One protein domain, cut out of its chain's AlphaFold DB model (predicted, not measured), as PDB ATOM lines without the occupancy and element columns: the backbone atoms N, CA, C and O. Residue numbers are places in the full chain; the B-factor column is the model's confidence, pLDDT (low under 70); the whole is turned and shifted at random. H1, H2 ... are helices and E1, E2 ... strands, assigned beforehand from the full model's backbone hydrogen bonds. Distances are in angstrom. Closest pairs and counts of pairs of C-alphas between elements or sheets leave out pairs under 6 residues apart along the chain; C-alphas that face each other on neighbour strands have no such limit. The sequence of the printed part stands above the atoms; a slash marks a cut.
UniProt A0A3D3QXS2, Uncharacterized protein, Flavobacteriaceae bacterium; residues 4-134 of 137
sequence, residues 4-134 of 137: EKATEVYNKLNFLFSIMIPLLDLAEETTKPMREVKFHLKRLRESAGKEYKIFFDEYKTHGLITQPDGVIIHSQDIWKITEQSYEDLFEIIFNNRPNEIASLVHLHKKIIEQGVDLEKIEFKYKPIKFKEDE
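This is residues 4 to 134 of the 137 residues of an uncharacterized protein of Flavobacteriaceae bacterium (UniProt A0A3D3QXS2). Two long helices, H2 and H3, make a narrow V whose corner is by the small hairpin of E1 and E2, and a third long helix, H1, passes between its arms. H4 goes off from the far end of H3 at a steep angle, and a long tail without named elements then runs back to the short H5, leaving an open space between the tail and H3. The printed part has 131 residues with five named helices and two named strands, in the order H1, H2, E1, E2, H3, H4, H5; the two-strand sheet is antiparallel and the class is mostly helix. The whole is loose, with a radius of gyration of the C-alphas of 18.1 A and spans of 55 by 40 by 33 A.

H1, residues 4 to 29, has a kink of 41 degrees near residue 19. It touches H2, residues 35 to 62, at a steep tilt of 50 degrees, opposite ways; the closest C-alphas are those of Asn 14 and Tyr 52, 5.4 A apart. H2 has a kink of 25 degrees near residue 46. E1, residues 64 to 66, and E2, residues 72 to 74, are an antiparallel hairpin, with N 65 and O 73 at 2.8 A and N 73 and O 65 at 2.9 A, within hydrogen-bond range. H3, residues 75 to 95, touches H2 with residues 75 to 79 alone, closest at the C-alphas of Gln 76 and Tyr 59, 5.3 A; they run opposite ways at a shallow tilt of 32 degrees, only just short of steep. H1 touches H3 with residues 15 to 19 alone, at a steep tilt of 55 degrees, the same way; the C-alphas of Phe 15 and Glu 83 are closest, 5.9 A. The helix packing is mostly crossed, but only just: of the three touching pairs one is at a shallow tilt. H4, residues 98 to 113, is close to H3 but not clearly touching, with the C-alphas of Ile 93 and Ile 101 closest at 6.4 A. H5, residues 131 to 134, is apart from H4 and from H3. Every O i to N i+4 pair is within hydrogen-bond range in H3 and H4, against 19 of 22 in H1 and 23 of 24 in H2; H5 is too short for such a pair.

H1 begins at C-alpha 4 (-19.630, 14.904, -90.340) and is 38.1 A long. H2 measures 41.2 A, H3 30.1 A and H4 22.7 A. H3 ends at C-alpha 95 (-13.831, 47.224, -96.424), and H5 at C-alpha 134 (-45.628, 39.112, -98.079).

The C-alphas of Pro 33 and Gly 70 are the farthest apart, 55.5 A. The printed part has no cut. The link from H4 to H5 is long, 17 residues; the others are tight. The mean pLDDT of the printed part is 81.4, with residues 33, 124 to 125 and 130 to 134 under 70.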
ATOM      1  N   GLU A   4     -19.582  13.654 -91.106       78.38
ATOM      2  CA  GLU A   4     -19.630  14.904 -90.340       78.38
ATOM      3  C   GLU A   4     -18.690  15.977 -90.914       78.38
ATOM      4  O   GLU A   4     -19.100  17.110 -91.155       78.38
ATOM      5  N   LYS A   5     -17.445  15.604 -91.247       79.81
ATOM      6  CA  LYS A   5     -16.486  16.523 -91.884       79.81
ATOM      7  C   LYS A   5     -16.921  16.908 -93.296       79.81
ATOM      8  O   LYS A   5     -16.676  18.033 -93.720       79.81
ATOM      9  N   ALA A   6     -17.543  15.985 -94.028       78.69
ATOM     10  CA  ALA A   6     -18.095  16.268 -95.349       78.69
ATOM     11  C   ALA A   6     -19.226  17.305 -95.262       78.69
ATOM     12  O   ALA A   6     -19.233  18.264 -96.032       78.69
ATOM     13  N   THR A   7     -20.116  17.152 -94.280       80.94
ATOM     14  CA  THR A   7     -21.228  18.076 -94.008       80.94
ATOM     15  C   THR A   7     -20.722  19.458 -93.599       80.94
ATOM     16  O   THR A   7     -21.180  20.472 -94.116       80.94
ATOM     17  N   GLU A   8     -19.717  19.523 -92.725       84.06
ATOM     18  CA  GLU A   8     -19.113  20.792 -92.312       84.06
ATOM     19  C   GLU A   8     -18.494  21.548 -93.501       84.06
ATOM     20  O   GLU A   8     -18.698  22.754 -93.657       84.06
ATOM     21  N   VAL A   9     -17.759  20.840 -94.366       84.38
ATOM     22  CA  VAL A   9     -17.183  21.420 -95.589       84.38
ATOM     23  C   VAL A   9     -18.282  21.886 -96.542       84.38
ATOM     24  O   VAL A   9     -18.185  22.989 -97.077       84.38
ATOM     25  N   TYR A  10     -19.329  21.082 -96.726       83.38
ATOM     26  CA  TYR A  10     -20.476  21.432 -97.561       83.38
ATOM     27  C   TYR A  10     -21.159  22.722 -97.082       83.38
ATOM     28  O   TYR A  10     -21.359  23.641 -97.876       83.38
ATOM     29  N   ASN A  11     -21.421  22.845 -95.779       82.06
ATOM     30  CA  ASN A  11     -22.032  24.041 -95.194       82.06
ATOM     31  C   ASN A  11     -21.154  25.281 -95.405       82.06
ATOM     32  O   ASN A  11     -21.632  26.312 -95.873       82.06
ATOM     33  N   LYS A  12     -19.848  25.174 -95.117       84.88
ATOM     34  CA  LYS A  12     -18.895  26.283 -95.302       84.88
ATOM     35  C   LYS A  12     -18.827  26.751 -96.753       84.88
ATOM     36  O   LYS A  12     -18.793  27.951 -96.998       84.88
ATOM     37  N   LEU A  13     -18.813  25.824 -97.712       85.75
ATOM     38  CA  LEU A  13     -18.801  26.168 -99.134       85.75
ATOM     39  C   LEU A  13     -20.081  26.898 -99.552       85.75
ATOM     40  O   LEU A  13     -19.992  27.899-100.256       85.75
ATOM     41  N   ASN A  14     -21.247  26.458 -99.077       83.31
ATOM     42  CA  ASN A  14     -22.509  27.118 -99.402       83.31
ATOM     43  C   ASN A  14     -22.612  28.534 -98.817       83.31
ATOM     44  O   ASN A  14     -23.046  29.440 -99.524       83.31
ATOM     45  N   PHE A  15     -22.143  28.768 -97.589       84.69
ATOM     46  CA  PHE A  15     -22.064  30.133 -97.051       84.69
ATOM     47  C   PHE A  15     -21.022  30.998 -97.771       84.69
ATOM     48  O   PHE A  15     -21.209  32.198 -97.918       84.69
ATOM     49  N   LEU A  16     -19.940  30.411 -98.291       84.31
ATOM     50  CA  LEU A  16     -19.024  31.150 -99.164       84.31
ATOM     51  C   LEU A  16     -19.672  31.510-100.506       84.31
ATOM     52  O   LEU A  16     -19.336  32.546-101.077       84.31
ATOM     53  N   PHE A  17     -20.602  30.699-101.016       83.50
ATOM     54  CA  PHE A  17     -21.295  31.003-102.266       83.50
ATOM     55  C   PHE A  17     -22.173  32.254-102.176       83.50
ATOM     56  O   PHE A  17     -22.184  33.005-103.154       83.50
ATOM     57  N   SER A  18     -22.819  32.538-101.036       78.75
ATOM     58  CA  SER A  18     -23.611  33.774-100.871       78.75
ATOM     59  C   SER A  18     -22.762  35.036-101.061       78.75
ATOM     60  O   SER A  18     -23.209  36.001-101.671       78.75
ATOM     61  N   ILE A  19     -21.495  34.987-100.642       82.50
ATOM     62  CA  ILE A  19     -20.519  36.067-100.814       82.50
ATOM     63  C   ILE A  19     -19.908  36.062-102.219       82.50
ATOM     64  O   ILE A  19     -19.720  37.110-102.844       82.50
ATOM     65  N   MET A  20     -19.527  34.883-102.714       79.94
ATOM     66  CA  MET A  20     -18.827  34.765-103.988       79.94
ATOM     67  C   MET A  20     -19.715  35.206-105.144       79.94
ATOM     68  O   MET A  20     -19.235  35.946-105.996       79.94
ATOM     69  N   ILE A  21     -20.983  34.786-105.183       80.50
ATOM     70  CA  ILE A  21     -21.891  35.048-106.311       80.50
ATOM     71  C   ILE A  21     -21.950  36.551-106.668       80.50
ATOM     72  O   ILE A  21     -21.646  36.866-107.818       80.50
ATOM     73  N   PRO A  22     -22.209  37.489-105.733       80.31
ATOM     74  CA  PRO A  22     -22.156  38.927-106.016       80.31
ATOM     75  C   PRO A  22     -20.821  39.409-106.605       80.31
ATOM     76  O   PRO A  22     -20.800  40.232-107.519       80.31
ATOM     77  N   LEU A  23     -19.688  38.887-106.123       78.75
ATOM     78  CA  LEU A  23     -18.365  39.241-106.653       78.75
ATOM     79  C   LEU A  23     -18.142  38.693-108.061       78.75
ATOM     80  O   LEU A  23     -17.482  39.343-108.873       78.75
ATOM     81  N   LEU A  24     -18.672  37.503-108.356       76.81
ATOM     82  CA  LEU A  24     -18.625  36.913-109.692       76.81
ATOM     83  C   LEU A  24     -19.442  37.743-110.685       76.81
ATOM     84  O   LEU A  24     -18.969  37.975-111.799       76.81
ATOM     85  N   ASP A  25     -20.608  38.232-110.261       78.12
ATOM     86  CA  ASP A  25     -21.477  39.101-111.060       78.12
ATOM     87  C   ASP A  25     -20.748  40.408-111.403       78.12
ATOM     88  O   ASP A  25     -20.602  40.756-112.577       78.12
ATOM     89  N   LEU A  26     -20.149  41.063-110.403       80.62
ATOM     90  CA  LEU A  26     -19.330  42.263-110.613       80.62
ATOM     91  C   LEU A  26     -18.102  41.990-111.493       80.62
ATOM     92  O   LEU A  26     -17.730  42.821-112.323       80.62
ATOM     93  N   ALA A  27     -17.453  40.829-111.337       77.56
ATOM     94  CA  ALA A  27     -16.290  40.441-112.133       77.56
ATOM     95  C   ALA A  27     -16.634  40.283-113.626       77.56
ATOM     96  O   ALA A  27     -15.827  40.666-114.489       77.56
ATOM     97  N   GLU A  28     -17.817  39.743-113.937       75.12
ATOM     98  CA  GLU A  28     -18.336  39.600-115.302       75.12
ATOM     99  C   GLU A  28     -18.452  40.970-115.987       75.12
ATOM    100  O   GLU A  28     -17.949  41.126-117.105       75.12
ATOM    101  N   GLU A  29     -18.953  41.978-115.269       79.12
ATOM    102  CA  GLU A  29     -19.157  43.354-115.748       79.12
ATOM    103  C   GLU A  29     -17.855  44.150-115.978       79.12
ATOM    104  O   GLU A  29     -17.845  45.136-116.717       79.12
ATOM    105  N   THR A  30     -16.720  43.737-115.397       77.19
ATOM    106  CA  THR A  30     -15.462  44.502-115.530       77.19
ATOM    107  C   THR A  30     -14.881  44.465-116.948       77.19
ATOM    108  O   THR A  30     -14.944  43.459-117.649       77.19
ATOM    109  N   THR A  31     -14.160  45.508-117.361       79.00
ATOM    110  CA  THR A  31     -13.380  45.501-118.619       79.00
ATOM    111  C   THR A  31     -11.954  44.960-118.449       79.00
ATOM    112  O   THR A  31     -11.158  44.980-119.389       79.00
ATOM    113  N   LYS A  32     -11.591  44.483-117.249       77.81
ATOM    114  CA  LYS A  32     -10.231  44.028-116.932       77.81
ATOM    115  C   LYS A  32      -9.913  42.681-117.610       77.81
ATOM    116  O   LYS A  32     -10.799  41.830-117.738       77.81
ATOM    117  N   PRO A  33      -8.653  42.452-118.036       61.34
ATOM    118  CA  PRO A  33      -8.264  41.219-118.714       61.34
ATOM    119  C   PRO A  33      -8.247  40.042-117.732       61.34
ATOM    120  O   PRO A  33      -7.297  39.848-116.983       61.34
ATOM    121  N   MET A  34      -9.324  39.256-117.745       71.12
ATOM    122  CA  MET A  34      -9.523  38.082-116.884       71.12
ATOM    123  C   MET A  34     -10.215  36.939-117.644       71.12
ATOM    124  O   MET A  34     -11.025  36.224-117.077       71.12
ATOM    125  N   ARG A  35      -9.964  36.783-118.951       74.25
ATOM    126  CA  ARG A  35     -10.783  35.942-119.851       74.25
ATOM    127  C   ARG A  35     -10.973  34.494-119.374       74.25
ATOM    128  O   ARG A  35     -12.113  34.050-119.277       74.25
ATOM    129  N   GLU A  36      -9.885  33.795-119.048       74.81
ATOM    130  CA  GLU A  36      -9.939  32.412-118.539       74.81
ATOM    131  C   GLU A  36     -10.641  32.339-117.181       74.81
ATOM    132  O   GLU A  36     -11.487  31.480-116.945       74.81
ATOM    133  N   VAL A  37     -10.354  33.307-116.308       71.19
ATOM    134  CA  VAL A  37     -11.002  33.408-115.002       71.19
ATOM    135  C   VAL A  37     -12.509  33.594-115.195       71.19
ATOM    136  O   VAL A  37     -13.270  32.761-114.730       71.19
ATOM    137  N   LYS A  38     -12.959  34.578-115.980       70.81
ATOM    138  CA  LYS A  38     -14.380  34.812-116.295       70.81
ATOM    139  C   LYS A  38     -15.074  33.579-116.879       70.81
ATOM    140  O   LYS A  38     -16.206  33.285-116.505       70.81
ATOM    141  N   PHE A  39     -14.398  32.841-117.761       78.38
ATOM    142  CA  PHE A  39     -14.935  31.604-118.331       78.38
ATOM    143  C   PHE A  39     -15.227  30.549-117.253       78.38
ATOM    144  O   PHE A  39     -16.321  29.980-117.220       78.38
ATOM    145  N   HIS A  40     -14.281  30.313-116.342       80.25
ATOM    146  CA  HIS A  40     -14.474  29.378-115.233       80.25
ATOM    147  C   HIS A  40     -15.455  29.904-114.180       80.25
ATOM    148  O   HIS A  40     -16.268  29.133-113.671       80.25
ATOM    149  N   LEU A  41     -15.430  31.209-113.904       77.19
ATOM    150  CA  LEU A  41     -16.319  31.861-112.946       77.19
ATOM    151  C   LEU A  41     -17.786  31.735-113.351       77.19
ATOM    152  O   LEU A  41     -18.618  31.482-112.488       77.19
ATOM    153  N   LYS A  42     -18.108  31.822-114.645       77.75
ATOM    154  CA  LYS A  42     -19.486  31.634-115.115       77.75
ATOM    155  C   LYS A  42     -20.033  30.247-114.767       77.75
ATOM    156  O   LYS A  42     -21.125  30.132-114.220       77.75
ATOM    157  N   ARG A  43     -19.258  29.192-115.039       83.69
ATOM    158  CA  ARG A  43     -19.655  27.817-114.688       83.69
ATOM    159  C   ARG A  43     -19.740  27.623-113.179       83.69
ATOM    160  O   ARG A  43     -20.678  26.994-112.702       83.69
ATOM    161  N   LEU A  44     -18.780  28.179-112.440       82.50
ATOM    162  CA  LEU A  44     -18.784  28.127-110.985       82.50
ATOM    163  C   LEU A  44     -20.027  28.810-110.408       82.50
ATOM    164  O   LEU A  44     -20.675  28.217-109.560       82.50
ATOM    165  N   ARG A  45     -20.400  29.994-110.905       82.88
ATOM    166  CA  ARG A  45     -21.608  30.725-110.502       82.88
ATOM    167  C   ARG A  45     -22.871  29.891-110.711       82.88
ATOM    168  O   ARG A  45     -23.678  29.768-109.798       82.88
ATOM    169  N   GLU A  46     -23.036  29.302-111.896       85.06
ATOM    170  CA  GLU A  46     -24.209  28.480-112.219       85.06
ATOM    171  C   GLU A  46     -24.318  27.242-111.317       85.06
ATOM    172  O   GLU A  46     -25.410  26.908-110.857       85.06
ATOM    173  N   SER A  47     -23.201  26.560-111.051       84.88
ATOM    174  CA  SER A  47     -23.166  25.409-110.142       84.88
ATOM    175  C   SER A  47     -23.380  25.821-108.686       84.88
ATOM    176  O   SER A  47     -24.216  25.229-108.013       84.88
ATOM    177  N   ALA A  48     -22.692  26.865-108.222       82.62
ATOM    178  CA  ALA A  48     -22.815  27.402-106.871       82.62
ATOM    179  C   ALA A  48     -24.247  27.847-106.569       82.62
ATOM    180  O   ALA A  48     -24.777  27.502-105.522       82.62
ATOM    181  N   GLY A  49     -24.915  28.531-107.504       82.44
ATOM    182  CA  GLY A  49     -26.309  28.944-107.335       82.44
ATOM    183  C   GLY A  49     -27.286  27.768-107.224       82.44
ATOM    184  O   GLY A  49     -28.268  27.857-106.491       82.44
ATOM    185  N   LYS A  50     -27.020  26.649-107.913       88.00
ATOM    186  CA  LYS A  50     -27.829  25.423-107.781       88.00
ATOM    187  C   LYS A  50     -27.633  24.767-106.419       88.00
ATOM    188  O   LYS A  50     -28.625  24.469-105.764       88.00
ATOM    189  N   GLU A  51     -26.383  24.579-106.003       87.19
ATOM    190  CA  GLU A  51     -26.048  23.983-104.702       87.19
ATOM    191  C   GLU A  51     -26.579  24.834-103.547       87.19
ATOM    192  O   GLU A  51     -27.262  24.327-102.664       87.19
ATOM    193  N   TYR A  52     -26.377  26.148-103.616       82.81
ATOM    194  CA  TYR A  52     -26.862  27.090-102.616       82.81
ATOM    195  C   TYR A  52     -28.394  27.099-102.515       82.81
ATOM    196  O   TYR A  52     -28.944  27.177-101.417       82.81
ATOM    197  N   LYS A  53     -29.105  26.953-103.642       85.88
ATOM    198  CA  LYS A  53     -30.564  26.793-103.622       85.88
ATOM    199  C   LYS A  53     -30.985  25.491-102.936       85.88
ATOM    200  O   LYS A  53     -31.896  25.529-102.118       85.88
ATOM    201  N   ILE A  54     -30.340  24.367-103.261       87.00
ATOM    202  CA  ILE A  54     -30.614  23.073-102.610       87.00
ATOM    203  C   ILE A  54     -30.413  23.208-101.099       87.00
ATOM    204  O   ILE A  54     -31.299  22.851-100.330       87.00
ATOM    205  N   PHE A  55     -29.303  23.818-100.692       83.81
ATOM    206  CA  PHE A  55     -28.993  24.092 -99.295       83.81
ATOM    207  C   PHE A  55     -30.069  24.951 -98.611       83.81
ATOM    208  O   PHE A  55     -30.533  24.606 -97.529       83.81
ATOM    209  N   PHE A  56     -30.538  26.036 -99.236       84.12
ATOM    210  CA  PHE A  56     -31.646  26.836 -98.693       84.12
ATOM    211  C   PHE A  56     -32.951  26.032 -98.566       84.12
ATOM    212  O   PHE A  56     -33.644  26.114 -97.544       84.12
ATOM    213  N   ASP A  57     -33.287  25.245 -99.590       85.19
ATOM    214  CA  ASP A  57     -34.496  24.421 -99.614       85.19
ATOM    215  C   ASP A  57     -34.466  23.361 -98.494       85.19
ATOM    216  O   ASP A  57     -35.498  23.103 -97.869       85.19
ATOM    217  N   GLU A  58     -33.294  22.814 -98.147       84.75
ATOM    218  CA  GLU A  58     -33.136  21.932 -96.984       84.75
ATOM    219  C   GLU A  58     -33.570  22.636 -95.699       84.75
ATOM    220  O   GLU A  58     -34.426  22.113 -94.982       84.75
ATOM    221  N   TYR A  59     -33.088  23.851 -95.421       82.50
ATOM    222  CA  TYR A  59     -33.541  24.593 -94.241       82.50
ATOM    223  C   TYR A  59     -35.043  24.858 -94.287       82.50
ATOM    224  O   TYR A  59     -35.700  24.702 -93.265       82.50
ATOM    225  N   LYS A  60     -35.631  25.157 -95.450       79.94
ATOM    226  CA  LYS A  60     -37.089  25.322 -95.581       79.94
ATOM    227  C   LYS A  60     -37.871  24.072 -95.156       79.94
ATOM    228  O   LYS A  60     -38.912  24.202 -94.516       79.94
ATOM    229  N   THR A  61     -37.372  22.871 -95.455       80.69
ATOM    230  CA  THR A  61     -38.049  21.611 -95.084       80.69
ATOM    231  C   THR A  61     -38.013  21.290 -93.589       80.69
ATOM    232  O   THR A  61     -38.916  20.612 -93.102       80.69
ATOM    233  N   HIS A  62     -37.028  21.802 -92.845       79.25
ATOM    234  CA  HIS A  62     -36.905  21.554 -91.403       79.25
ATOM    235  C   HIS A  62     -37.951  22.313 -90.560       79.25
ATOM    236  O   HIS A  62     -38.223  21.914 -89.430       79.25
ATOM    237  N   GLY A  63     -38.583  23.360 -91.105       80.94
ATOM    238  CA  GLY A  63     -39.712  24.053 -90.481       80.94
ATOM    239  C   GLY A  63     -39.391  24.710 -89.130       80.94
ATOM    240  O   GLY A  63     -38.495  25.545 -89.022       80.94
ATOM    241  N   LEU A  64     -40.176  24.377 -88.101       85.38
ATOM    242  CA  LEU A  64     -40.074  24.967 -86.763       85.38
ATOM    243  C   LEU A  64     -39.251  24.077 -85.825       85.38
ATOM    244  O   LEU A  64     -39.525  22.886 -85.689       85.38
ATOM    245  N   ILE A  65     -38.288  24.678 -85.131       83.38
ATOM    246  CA  ILE A  65     -37.409  24.022 -84.162       83.38
ATOM    247  C   ILE A  65     -37.724  24.574 -82.773       83.38
ATOM    248  O   ILE A  65     -37.604  25.777 -82.537       83.38
ATOM    249  N   THR A  66     -38.095  23.697 -81.841       84.12
ATOM    250  CA  THR A  66     -38.303  24.059 -80.433       84.12
ATOM    251  C   THR A  66     -36.988  23.944 -79.669       84.12
ATOM    252  O   THR A  66     -36.392  22.870 -79.602       84.12
ATOM    253  N   GLN A  67     -36.542  25.054 -79.092       80.94
ATOM    254  CA  GLN A  67     -35.351  25.143 -78.255       80.94
ATOM    255  C   GLN A  67     -35.599  24.555 -76.852       80.94
ATOM    256  O   GLN A  67     -36.753  24.438 -76.425       80.94
ATOM    257  N   PRO A  68     -34.538  24.204 -76.096       77.88
ATOM    258  CA  PRO A  68     -34.666  23.668 -74.737       77.88
ATOM    259  C   PRO A  68     -35.408  24.579 -73.744       77.88
ATOM    260  O   PRO A  68     -35.971  24.088 -72.768       77.88
ATOM    261  N   ASP A  69     -35.424  25.892 -73.987       80.75
ATOM    262  CA  ASP A  69     -36.131  26.906 -73.193       80.75
ATOM    263  C   ASP A  69     -37.599  27.119 -73.628       80.75
ATOM    264  O   ASP A  69     -38.309  27.945 -73.054       80.75
ATOM    265  N   GLY A  70     -38.069  26.363 -74.626       81.00
ATOM    266  CA  GLY A  70     -39.422  26.444 -75.174       81.00
ATOM    267  C   GLY A  70     -39.607  27.495 -76.272       81.00
ATOM    268  O   GLY A  70     -40.711  27.599 -76.812       81.00
ATOM    269  N   VAL A  71     -38.567  28.254 -76.642       82.75
ATOM    270  CA  VAL A  71     -38.626  29.186 -77.777       82.75
ATOM    271  C   VAL A  71     -38.709  28.398 -79.083       82.75
ATOM    272  O   VAL A  71     -37.959  27.452 -79.307       82.75
ATOM    273  N   ILE A  72     -39.617  28.791 -79.973       83.38
ATOM    274  CA  ILE A  72     -39.755  28.188 -81.299       83.38
ATOM    275  C   ILE A  72     -39.082  29.110 -82.315       83.38
ATOM    276  O   ILE A  72     -39.434  30.287 -82.401       83.38
ATOM    277  N   ILE A  73     -38.142  28.573 -83.089       84.75
ATOM    278  CA  ILE A  73     -37.436  29.297 -84.153       84.75
ATOM    279  C   ILE A  73     -37.681  28.640 -85.507       84.75
ATOM    280  O   ILE A  73     -37.845  27.422 -85.592       84.75
ATOM    281  N   HIS A  74     -37.686  29.433 -86.576       86.00
ATOM    282  CA  HIS A  74     -37.729  28.892 -87.927       86.00
ATOM    283  C   HIS A  74     -36.314  28.485 -88.352       86.00
ATOM    284  O   HIS A  74     -35.368  29.260 -88.218       86.00
ATOM    285  N   SER A  75     -36.143  27.286 -88.902       85.12
ATOM    286  CA  SER A  75     -34.851  26.813 -89.427       85.12
ATOM    287  C   SER A  75     -34.258  27.770 -90.470       85.12
ATOM    288  O   SER A  75     -33.053  28.003 -90.486       85.12
ATOM    289  N   GLN A  76     -35.099  28.390 -91.304       87.00
ATOM    290  CA  GLN A  76     -34.654  29.412 -92.264       87.00
ATOM    291  C   GLN A  76     -34.061  30.656 -91.591       87.00
ATOM    292  O   GLN A  76     -33.183  31.286 -92.175       87.00
ATOM    293  N   ASP A  77     -34.481  31.000 -90.370       85.25
ATOM    294  CA  ASP A  77     -33.852  32.101 -89.643       85.25
ATOM    295  C   ASP A  77     -32.429  31.739 -89.227       85.25
ATOM    296  O   ASP A  77     -31.540  32.576 -89.336       85.25
ATOM    297  N   ILE A  78     -32.182  30.490 -88.805       84.94
ATOM    298  CA  ILE A  78     -30.825  30.011 -88.490       84.94
ATOM    299  C   ILE A  78     -29.934  30.165 -89.719       84.94
ATOM    300  O   ILE A  78     -28.842  30.731 -89.634       84.94
ATOM    301  N   TRP A  79     -30.424  29.700 -90.868       87.25
ATOM    302  CA  TRP A  79     -29.722  29.841 -92.134       87.25
ATOM    303  C   TRP A  79     -29.432  31.307 -92.457       87.25
ATOM    304  O   TRP A  79     -28.279  31.648 -92.710       87.25
ATOM    305  N   LYS A  80     -30.435  32.190 -92.375       86.81
ATOM    306  CA  LYS A  80     -30.275  33.595 -92.764       86.81
ATOM    307  C   LYS A  80     -29.399  34.388 -91.791       86.81
ATOM    308  O   LYS A  80     -28.614  35.220 -92.232       86.81
ATOM    309  N   ILE A  81     -29.477  34.119 -90.487       87.06
ATOM    310  CA  ILE A  81     -28.569  34.697 -89.481       87.06
ATOM    311  C   ILE A  81     -27.131  34.259 -89.758       87.06
ATOM    312  O   ILE A  81     -26.210  35.077 -89.709       87.06
ATOM    313  N   THR A  82     -26.935  32.975 -90.065       86.00
ATOM    314  CA  THR A  82     -25.603  32.437 -90.361       86.00
ATOM    315  C   THR A  82     -25.056  33.048 -91.644       86.00
ATOM    316  O   THR A  82     -23.939  33.550 -91.643       86.00
ATOM    317  N   GLU A  83     -25.854  33.094 -92.710       86.56
ATOM    318  CA  GLU A  83     -25.501  33.770 -93.957       86.56
ATOM    319  C   GLU A  83     -25.111  35.233 -93.730       86.56
ATOM    320  O   GLU A  83     -24.034  35.639 -94.160       86.56
ATOM    321  N   GLN A  84     -25.939  35.999 -93.013       87.12
ATOM    322  CA  GLN A  84     -25.653  37.406 -92.733       87.12
ATOM    323  C   GLN A  84     -24.343  37.559 -91.957       87.12
ATOM    324  O   GLN A  84     -23.556  38.447 -92.247       87.12
ATOM    325  N   SER A  85     -24.059  36.658 -91.016       86.81
ATOM    326  CA  SER A  85     -22.802  36.686 -90.259       86.81
ATOM    327  C   SER A  85     -21.578  36.454 -91.157       86.81
ATOM    328  O   SER A  85     -20.524  37.047 -90.928       86.81
ATOM    329  N   TYR A  86     -21.701  35.602 -92.182       85.19
ATOM    330  CA  TYR A  86     -20.657  35.405 -93.191       85.19
ATOM    331  C   TYR A  86     -20.490  36.647 -94.076       85.19
ATOM    332  O   TYR A  86     -19.355  37.068 -94.312       85.19
ATOM    333  N   GLU A  87     -21.591  37.250 -94.526       84.50
ATOM    334  CA  GLU A  87     -21.584  38.509 -95.284       84.50
ATOM    335  C   GLU A  87     -20.923  39.640 -94.480       84.50
ATOM    336  O   GLU A  87     -19.974  40.254 -94.967       84.50
ATOM    337  N   ASP A  88     -21.328  39.844 -93.225       86.81
ATOM    338  CA  ASP A  88     -20.786  40.864 -92.321       86.81
ATOM    339  C   ASP A  88     -19.283  40.654 -92.075       86.81
ATOM    340  O   ASP A  88     -18.489  41.599 -92.121       86.81
ATOM    341  N   LEU A  89     -18.852  39.404 -91.850       85.75
ATOM    342  CA  LEU A  89     -17.432  39.072 -91.704       85.75
ATOM    343  C   LEU A  89     -16.651  39.439 -92.968       85.75
ATOM    344  O   LEU A  89     -15.525  39.937 -92.891       85.75
ATOM    345  N   PHE A  90     -17.233  39.197 -94.137       83.69
ATOM    346  CA  PHE A  90     -16.597  39.521 -95.399       83.69
ATOM    347  C   PHE A  90     -16.540  41.028 -95.641       83.69
ATOM    348  O   PHE A  90     -15.485  41.535 -96.016       83.69
ATOM    349  N   GLU A  91     -17.605  41.774 -95.351       84.62
ATOM    350  CA  GLU A  91     -17.564  43.239 -95.378       84.62
ATOM    351  C   GLU A  91     -16.460  43.776 -94.467       84.62
ATOM    352  O   GLU A  91     -15.678  44.635 -94.878       84.62
ATOM    353  N   ILE A  92     -16.320  43.213 -93.264       85.25
ATOM    354  CA  ILE A  92     -15.231  43.552 -92.348       85.25
ATOM    355  C   ILE A  92     -13.863  43.276 -92.987       85.25
ATOM    356  O   ILE A  92     -12.960  44.099 -92.860       85.25
ATOM    357  N   ILE A  93     -13.674  42.148 -93.670       80.88
ATOM    358  CA  ILE A  93     -12.383  41.801 -94.286       80.88
ATOM    359  C   ILE A  93     -12.063  42.705 -95.485       80.88
ATOM    360  O   ILE A  93     -10.911  43.098 -95.651       80.88
ATOM    361  N   PHE A  94     -13.044  43.034 -96.325       80.12
ATOM    362  CA  PHE A  94     -12.797  43.711 -97.604       80.12
ATOM    363  C   PHE A  94     -12.898  45.235 -97.532       80.12
ATOM    364  O   PHE A  94     -12.254  45.914 -98.334       80.12
ATOM    365  N   ASN A  95     -13.648  45.778 -96.570       84.62
ATOM    366  CA  ASN A  95     -13.831  47.224 -96.424       84.62
ATOM    367  C   ASN A  95     -12.900  47.858 -95.379       84.62
ATOM    368  O   ASN A  95     -12.764  49.083 -95.360       84.62
ATOM    369  N   ASN A  96     -12.230  47.061 -94.538       81.06
ATOM    370  CA  ASN A  96     -11.252  47.574 -93.577       81.06
ATOM    371  C   ASN A  96      -9.819  47.549 -94.114       81.06
ATOM    372  O   ASN A  96      -9.445  46.787 -95.009       81.06
ATOM    373  N   ARG A  97      -8.967  48.384 -93.519       83.31
ATOM    374  CA  ARG A  97      -7.535  48.436 -93.820       83.31
ATOM    375  C   ARG A  97      -6.810  47.217 -93.236       83.31
ATOM    376  O   ARG A  97      -7.204  46.701 -92.189       83.31
ATOM    377  N   PRO A  98      -5.667  46.799 -93.812       83.31
ATOM    378  CA  PRO A  98      -4.923  45.632 -93.327       83.31
ATOM    379  C   PRO A  98      -4.573  45.652 -91.827       83.31
ATOM    380  O   PRO A  98      -4.596  44.613 -91.169       83.31
ATOM    381  N   ASN A  99      -4.272  46.823 -91.255       87.00
ATOM    382  CA  ASN A  99      -3.967  46.974 -89.827       87.00
ATOM    383  C   ASN A  99      -5.200  46.788 -88.923       87.00
ATOM    384  O   ASN A  99      -5.064  46.325 -87.790       87.00
ATOM    385  N   GLU A 100      -6.391  47.131 -89.412       87.56
ATOM    386  CA  GLU A 100      -7.660  46.922 -88.709       87.56
ATOM    387  C   GLU A 100      -8.009  45.429 -88.710       87.56
ATOM    388  O   GLU A 100      -8.302  44.871 -87.654       87.56
ATOM    389  N   ILE A 101      -7.822  44.744 -89.844       87.31
ATOM    390  CA  ILE A 101      -7.967  43.282 -89.947       87.31
ATOM    391  C   ILE A 101      -7.015  42.570 -88.976       87.31
ATOM    392  O   ILE A 101      -7.436  41.706 -88.205       87.31
ATOM    393  N   ALA A 102      -5.735  42.955 -88.954       86.25
ATOM    394  CA  ALA A 102      -4.756  42.373 -88.033       86.25
ATOM    395  C   ALA A 102      -5.151  42.584 -86.559       86.25
ATOM    396  O   ALA A 102      -4.968  41.690 -85.728       86.25
ATOM    397  N   SER A 103      -5.727  43.747 -86.246       90.75
ATOM    398  CA  SER A 103      -6.210  44.083 -84.905       90.75
ATOM    399  C   SER A 103      -7.424  43.236 -84.504       90.75
ATOM    400  O   SER A 103      -7.463  42.747 -83.377       90.75
ATOM    401  N   LEU A 104      -8.364  42.985 -85.422       89.88
ATOM    402  CA  LEU A 104      -9.512  42.092 -85.204       89.88
ATOM    403  C   LEU A 104      -9.075  40.645 -84.962       89.88
ATOM    404  O   LEU A 104      -9.537  40.003 -84.018       89.88
ATOM    405  N   VAL A 105      -8.118  40.149 -85.750       90.00
ATOM    406  CA  VAL A 105      -7.532  38.815 -85.543       90.00
ATOM    407  C   VAL A 105      -6.846  38.727 -84.178       90.00
ATOM    408  O   VAL A 105      -6.981  37.725 -83.475       90.00
ATOM    409  N   HIS A 106      -6.114  39.766 -83.773       92.81
ATOM    410  CA  HIS A 106      -5.465  39.798 -82.465       92.81
ATOM    411  C   HIS A 106      -6.475  39.874 -81.309       92.81
ATOM    412  O   HIS A 106      -6.284  39.211 -80.291       92.81
ATOM    413  N   LEU A 107      -7.563  40.631 -81.473       92.12
ATOM    414  CA  LEU A 107      -8.658  40.696 -80.508       92.12
ATOM    415  C   LEU A 107      -9.312  39.325 -80.320       92.12
ATOM    416  O   LEU A 107      -9.469  38.886 -79.185       92.12
ATOM    417  N   HIS A 108      -9.621  38.620 -81.411       89.56
ATOM    418  CA  HIS A 108     -10.191  37.275 -81.345       89.56
ATOM    419  C   HIS A 108      -9.294  36.305 -80.560       89.56
ATOM    420  O   HIS A 108      -9.777  35.599 -79.676       89.56
ATOM    421  N   LYS A 109      -7.975  36.331 -80.807       91.06
ATOM    422  CA  LYS A 109      -7.003  35.528 -80.043       91.06
ATOM    423  C   LYS A 109      -7.020  35.863 -78.553       91.06
ATOM    424  O   LYS A 109      -7.096  34.955 -77.736       91.06
ATOM    425  N   LYS A 110      -7.014  37.153 -78.201       93.38
ATOM    426  CA  LYS A 110      -7.072  37.605 -76.802       93.38
ATOM    427  C   LYS A 110      -8.348  37.173 -76.089       93.38
ATOM    428  O   LYS A 110      -8.284  36.787 -74.930       93.38
ATOM    429  N   ILE A 111      -9.491  37.239 -76.766       91.50
ATOM    430  CA  ILE A 111     -10.782  36.800 -76.223       91.50
ATOM    431  C   ILE A 111     -10.725  35.304 -75.871       91.50
ATOM    432  O   ILE A 111     -11.100  34.923 -74.763       91.50
ATOM    433  N   ILE A 112     -10.165  34.475 -76.759       89.19
ATOM    434  CA  ILE A 112      -9.957  33.041 -76.495       89.19
ATOM    435  C   ILE A 112      -8.969  32.825 -75.338       89.19
ATOM    436  O   ILE A 112      -9.237  32.029 -74.443       89.19
ATOM    437  N   GLU A 113      -7.840  33.541 -75.318       92.38
ATOM    438  CA  GLU A 113      -6.837  33.459 -74.241       92.38
ATOM    439  C   GLU A 113      -7.409  33.845 -72.869       92.38
ATOM    440  O   GLU A 113      -6.981  33.314 -71.845       92.38
ATOM    441  N   GLN A 114      -8.398  34.739 -72.838       93.62
ATOM    442  CA  GLN A 114      -9.127  35.132 -71.630       93.62
ATOM    443  C   GLN A 114     -10.180  34.101 -71.192       93.62
ATOM    444  O   GLN A 114     -10.866  34.319 -70.194       93.62
ATOM    445  N   GLY A 115     -10.307  32.980 -71.905       90.50
ATOM    446  CA  GLY A 115     -11.251  31.912 -71.586       90.50
ATOM    447  C   GLY A 115     -12.697  32.246 -71.940       90.50
ATOM    448  O   GLY A 115     -13.609  31.612 -71.411       90.50
ATOM    449  N   VAL A 116     -12.927  33.239 -72.806       89.56
ATOM    450  CA  VAL A 116     -14.270  33.521 -73.311       89.56
ATOM    451  C   VAL A 116     -14.683  32.388 -74.239       89.56
ATOM    452  O   VAL A 116     -14.055  32.133 -75.267       89.56
ATOM    453  N   ASP A 117     -15.768  31.730 -73.862       84.06
ATOM    454  CA  ASP A 117     -16.396  30.686 -74.648       84.06
ATOM    455  C   ASP A 117     -17.394  31.318 -75.624       84.06
ATOM    456  O   ASP A 117     -18.449  31.809 -75.215       84.06
ATOM    457  N   LEU A 118     -17.038  31.344 -76.911       81.38
ATOM    458  CA  LEU A 118     -17.880  31.942 -77.949       81.38
ATOM    459  C   LEU A 118     -19.217  31.207 -78.105       81.38
ATOM    460  O   LEU A 118     -20.195  31.837 -78.498       81.38
ATOM    461  N   GLU A 119     -19.290  29.920 -77.744       78.88
ATOM    462  CA  GLU A 119     -20.537  29.141 -77.780       78.88
ATOM    463  C   GLU A 119     -21.546  29.615 -76.727       78.88
ATOM    464  O   GLU A 119     -22.742  29.361 -76.849       78.88
ATOM    465  N   LYS A 120     -21.078  30.337 -75.700       80.31
ATOM    466  CA  LYS A 120     -21.913  30.902 -74.631       80.31
ATOM    467  C   LYS A 120     -22.330  32.349 -74.880       80.31
ATOM    468  O   LYS A 120     -22.983  32.945 -74.024       80.31
ATOM    469  N   ILE A 121     -21.936  32.944 -76.006       79.38
ATOM    470  CA  ILE A 121     -22.349  34.307 -76.341       79.38
ATOM    471  C   ILE A 121     -23.794  34.270 -76.832       79.38
ATOM    472  O   ILE A 121     -24.087  33.814 -77.935       79.38
ATOM    473  N   GLU A 122     -24.699  34.790 -76.007       74.88
ATOM    474  CA  GLU A 122     -26.101  34.945 -76.369       74.88
ATOM    475  C   GLU A 122     -26.290  36.107 -77.348       74.88
ATOM    476  O   GLU A 122     -25.796  37.220 -77.147       74.88
ATOM    477  N   PHE A 123     -27.084  35.875 -78.389       70.38
ATOM    478  CA  PHE A 123     -27.572  36.916 -79.283       70.38
ATOM    479  C   PHE A 123     -29.097  36.914 -79.280       70.38
ATOM    480  O   PHE A 123     -29.755  35.874 -79.315       70.38
ATOM    481  N   LYS A 124     -29.685  38.112 -79.229       67.69
ATOM    482  CA  LYS A 124     -31.139  38.265 -79.201       67.69
ATOM    483  C   LYS A 124     -31.725  37.868 -80.556       67.69
ATOM    484  O   LYS A 124     -31.607  38.627 -81.517       67.69
ATOM    485  N   TYR A 125     -32.409  36.728 -80.601       68.50
ATOM    486  CA  TYR A 125     -33.153  36.300 -81.780       68.50
ATOM    487  C   TYR A 125     -34.241  37.322 -82.147       68.50
ATOM    488  O   TYR A 125     -35.011  37.793 -81.302       68.50
ATOM    489  N   LYS A 126     -34.287  37.671 -83.433       74.19
ATOM    490  CA  LYS A 126     -35.366  38.428 -84.063       74.19
ATOM    491  C   LYS A 126     -35.785  37.650 -85.314       74.19
ATOM    492  O   LYS A 126     -34.911  37.415 -86.146       74.19
ATOM    493  N   PRO A 127     -37.069  37.278 -85.462       73.50
ATOM    494  CA  PRO A 127     -37.548  36.602 -86.662       73.50
ATOM    495  C   PRO A 127     -37.239  37.415 -87.916       73.50
ATOM    496  O   PRO A 127     -37.388  38.646 -87.908       73.50
ATOM    497  N   ILE A 128     -36.839  36.737 -88.987       76.31
ATOM    498  CA  ILE A 128     -36.526  37.383 -90.257       76.31
ATOM    499  C   ILE A 128     -37.741  37.243 -91.170       76.31
ATOM    500  O   ILE A 128     -38.267  36.156 -91.379       76.31
ATOM    501  N   LYS A 129     -38.221  38.369 -91.706       72.25
ATOM    502  CA  LYS A 129     -39.297  38.355 -92.702       72.25
ATOM    503  C   LYS A 129     -38.715  38.000 -94.064       72.25
ATOM    504  O   LYS A 129     -37.858  38.731 -94.565       72.25
ATOM    505  N   PHE A 130     -39.205  36.930 -94.680       64.62
ATOM    506  CA  PHE A 130     -38.848  36.585 -96.051       64.62
ATOM    507  C   PHE A 130     -39.873  37.192 -97.019       64.62
ATOM    508  O   PHE A 130     -41.060  37.276 -96.718       64.62
ATOM    509  N   LYS A 131     -39.436  37.602 -98.220       57.19
ATOM    510  CA  LYS A 131     -40.326  38.182 -99.253       57.19
ATOM    511  C   LYS A 131     -41.490  37.256 -99.644       57.19
ATOM    512  O   LYS A 131     -42.517  37.727-100.116       57.19
ATOM    513  N   GLU A 132     -41.340  35.946 -99.455       53.94
ATOM    514  CA  GLU A 132     -42.383  34.948 -99.732       53.94
ATOM    515  C   GLU A 132     -43.568  35.029 -98.749       53.94
ATOM    516  O   GLU A 132     -44.677  34.625 -99.103       53.94
ATOM    517  N   ASP A 133     -43.366  35.603 -97.557       51.97
ATOM    518  CA  ASP A 133     -44.409  35.783 -96.539       51.97
ATOM    519  C   ASP A 133     -45.317  36.989 -96.831       51.97
ATOM    520  O   ASP A 133     -46.443  37.061 -96.339       51.97
ATOM    521  N   GLU A 134     -44.863  37.925 -97.671       46.62
ATOM    522  CA  GLU A 134     -45.628  39.112 -98.079       46.62
ATOM    523  C   GLU A 134     -46.659  38.800 -99.175       46.62
ATOM    524  O   GLU A 134     -47.629  39.531 -99.339       46.62
TER     525      GLU A 134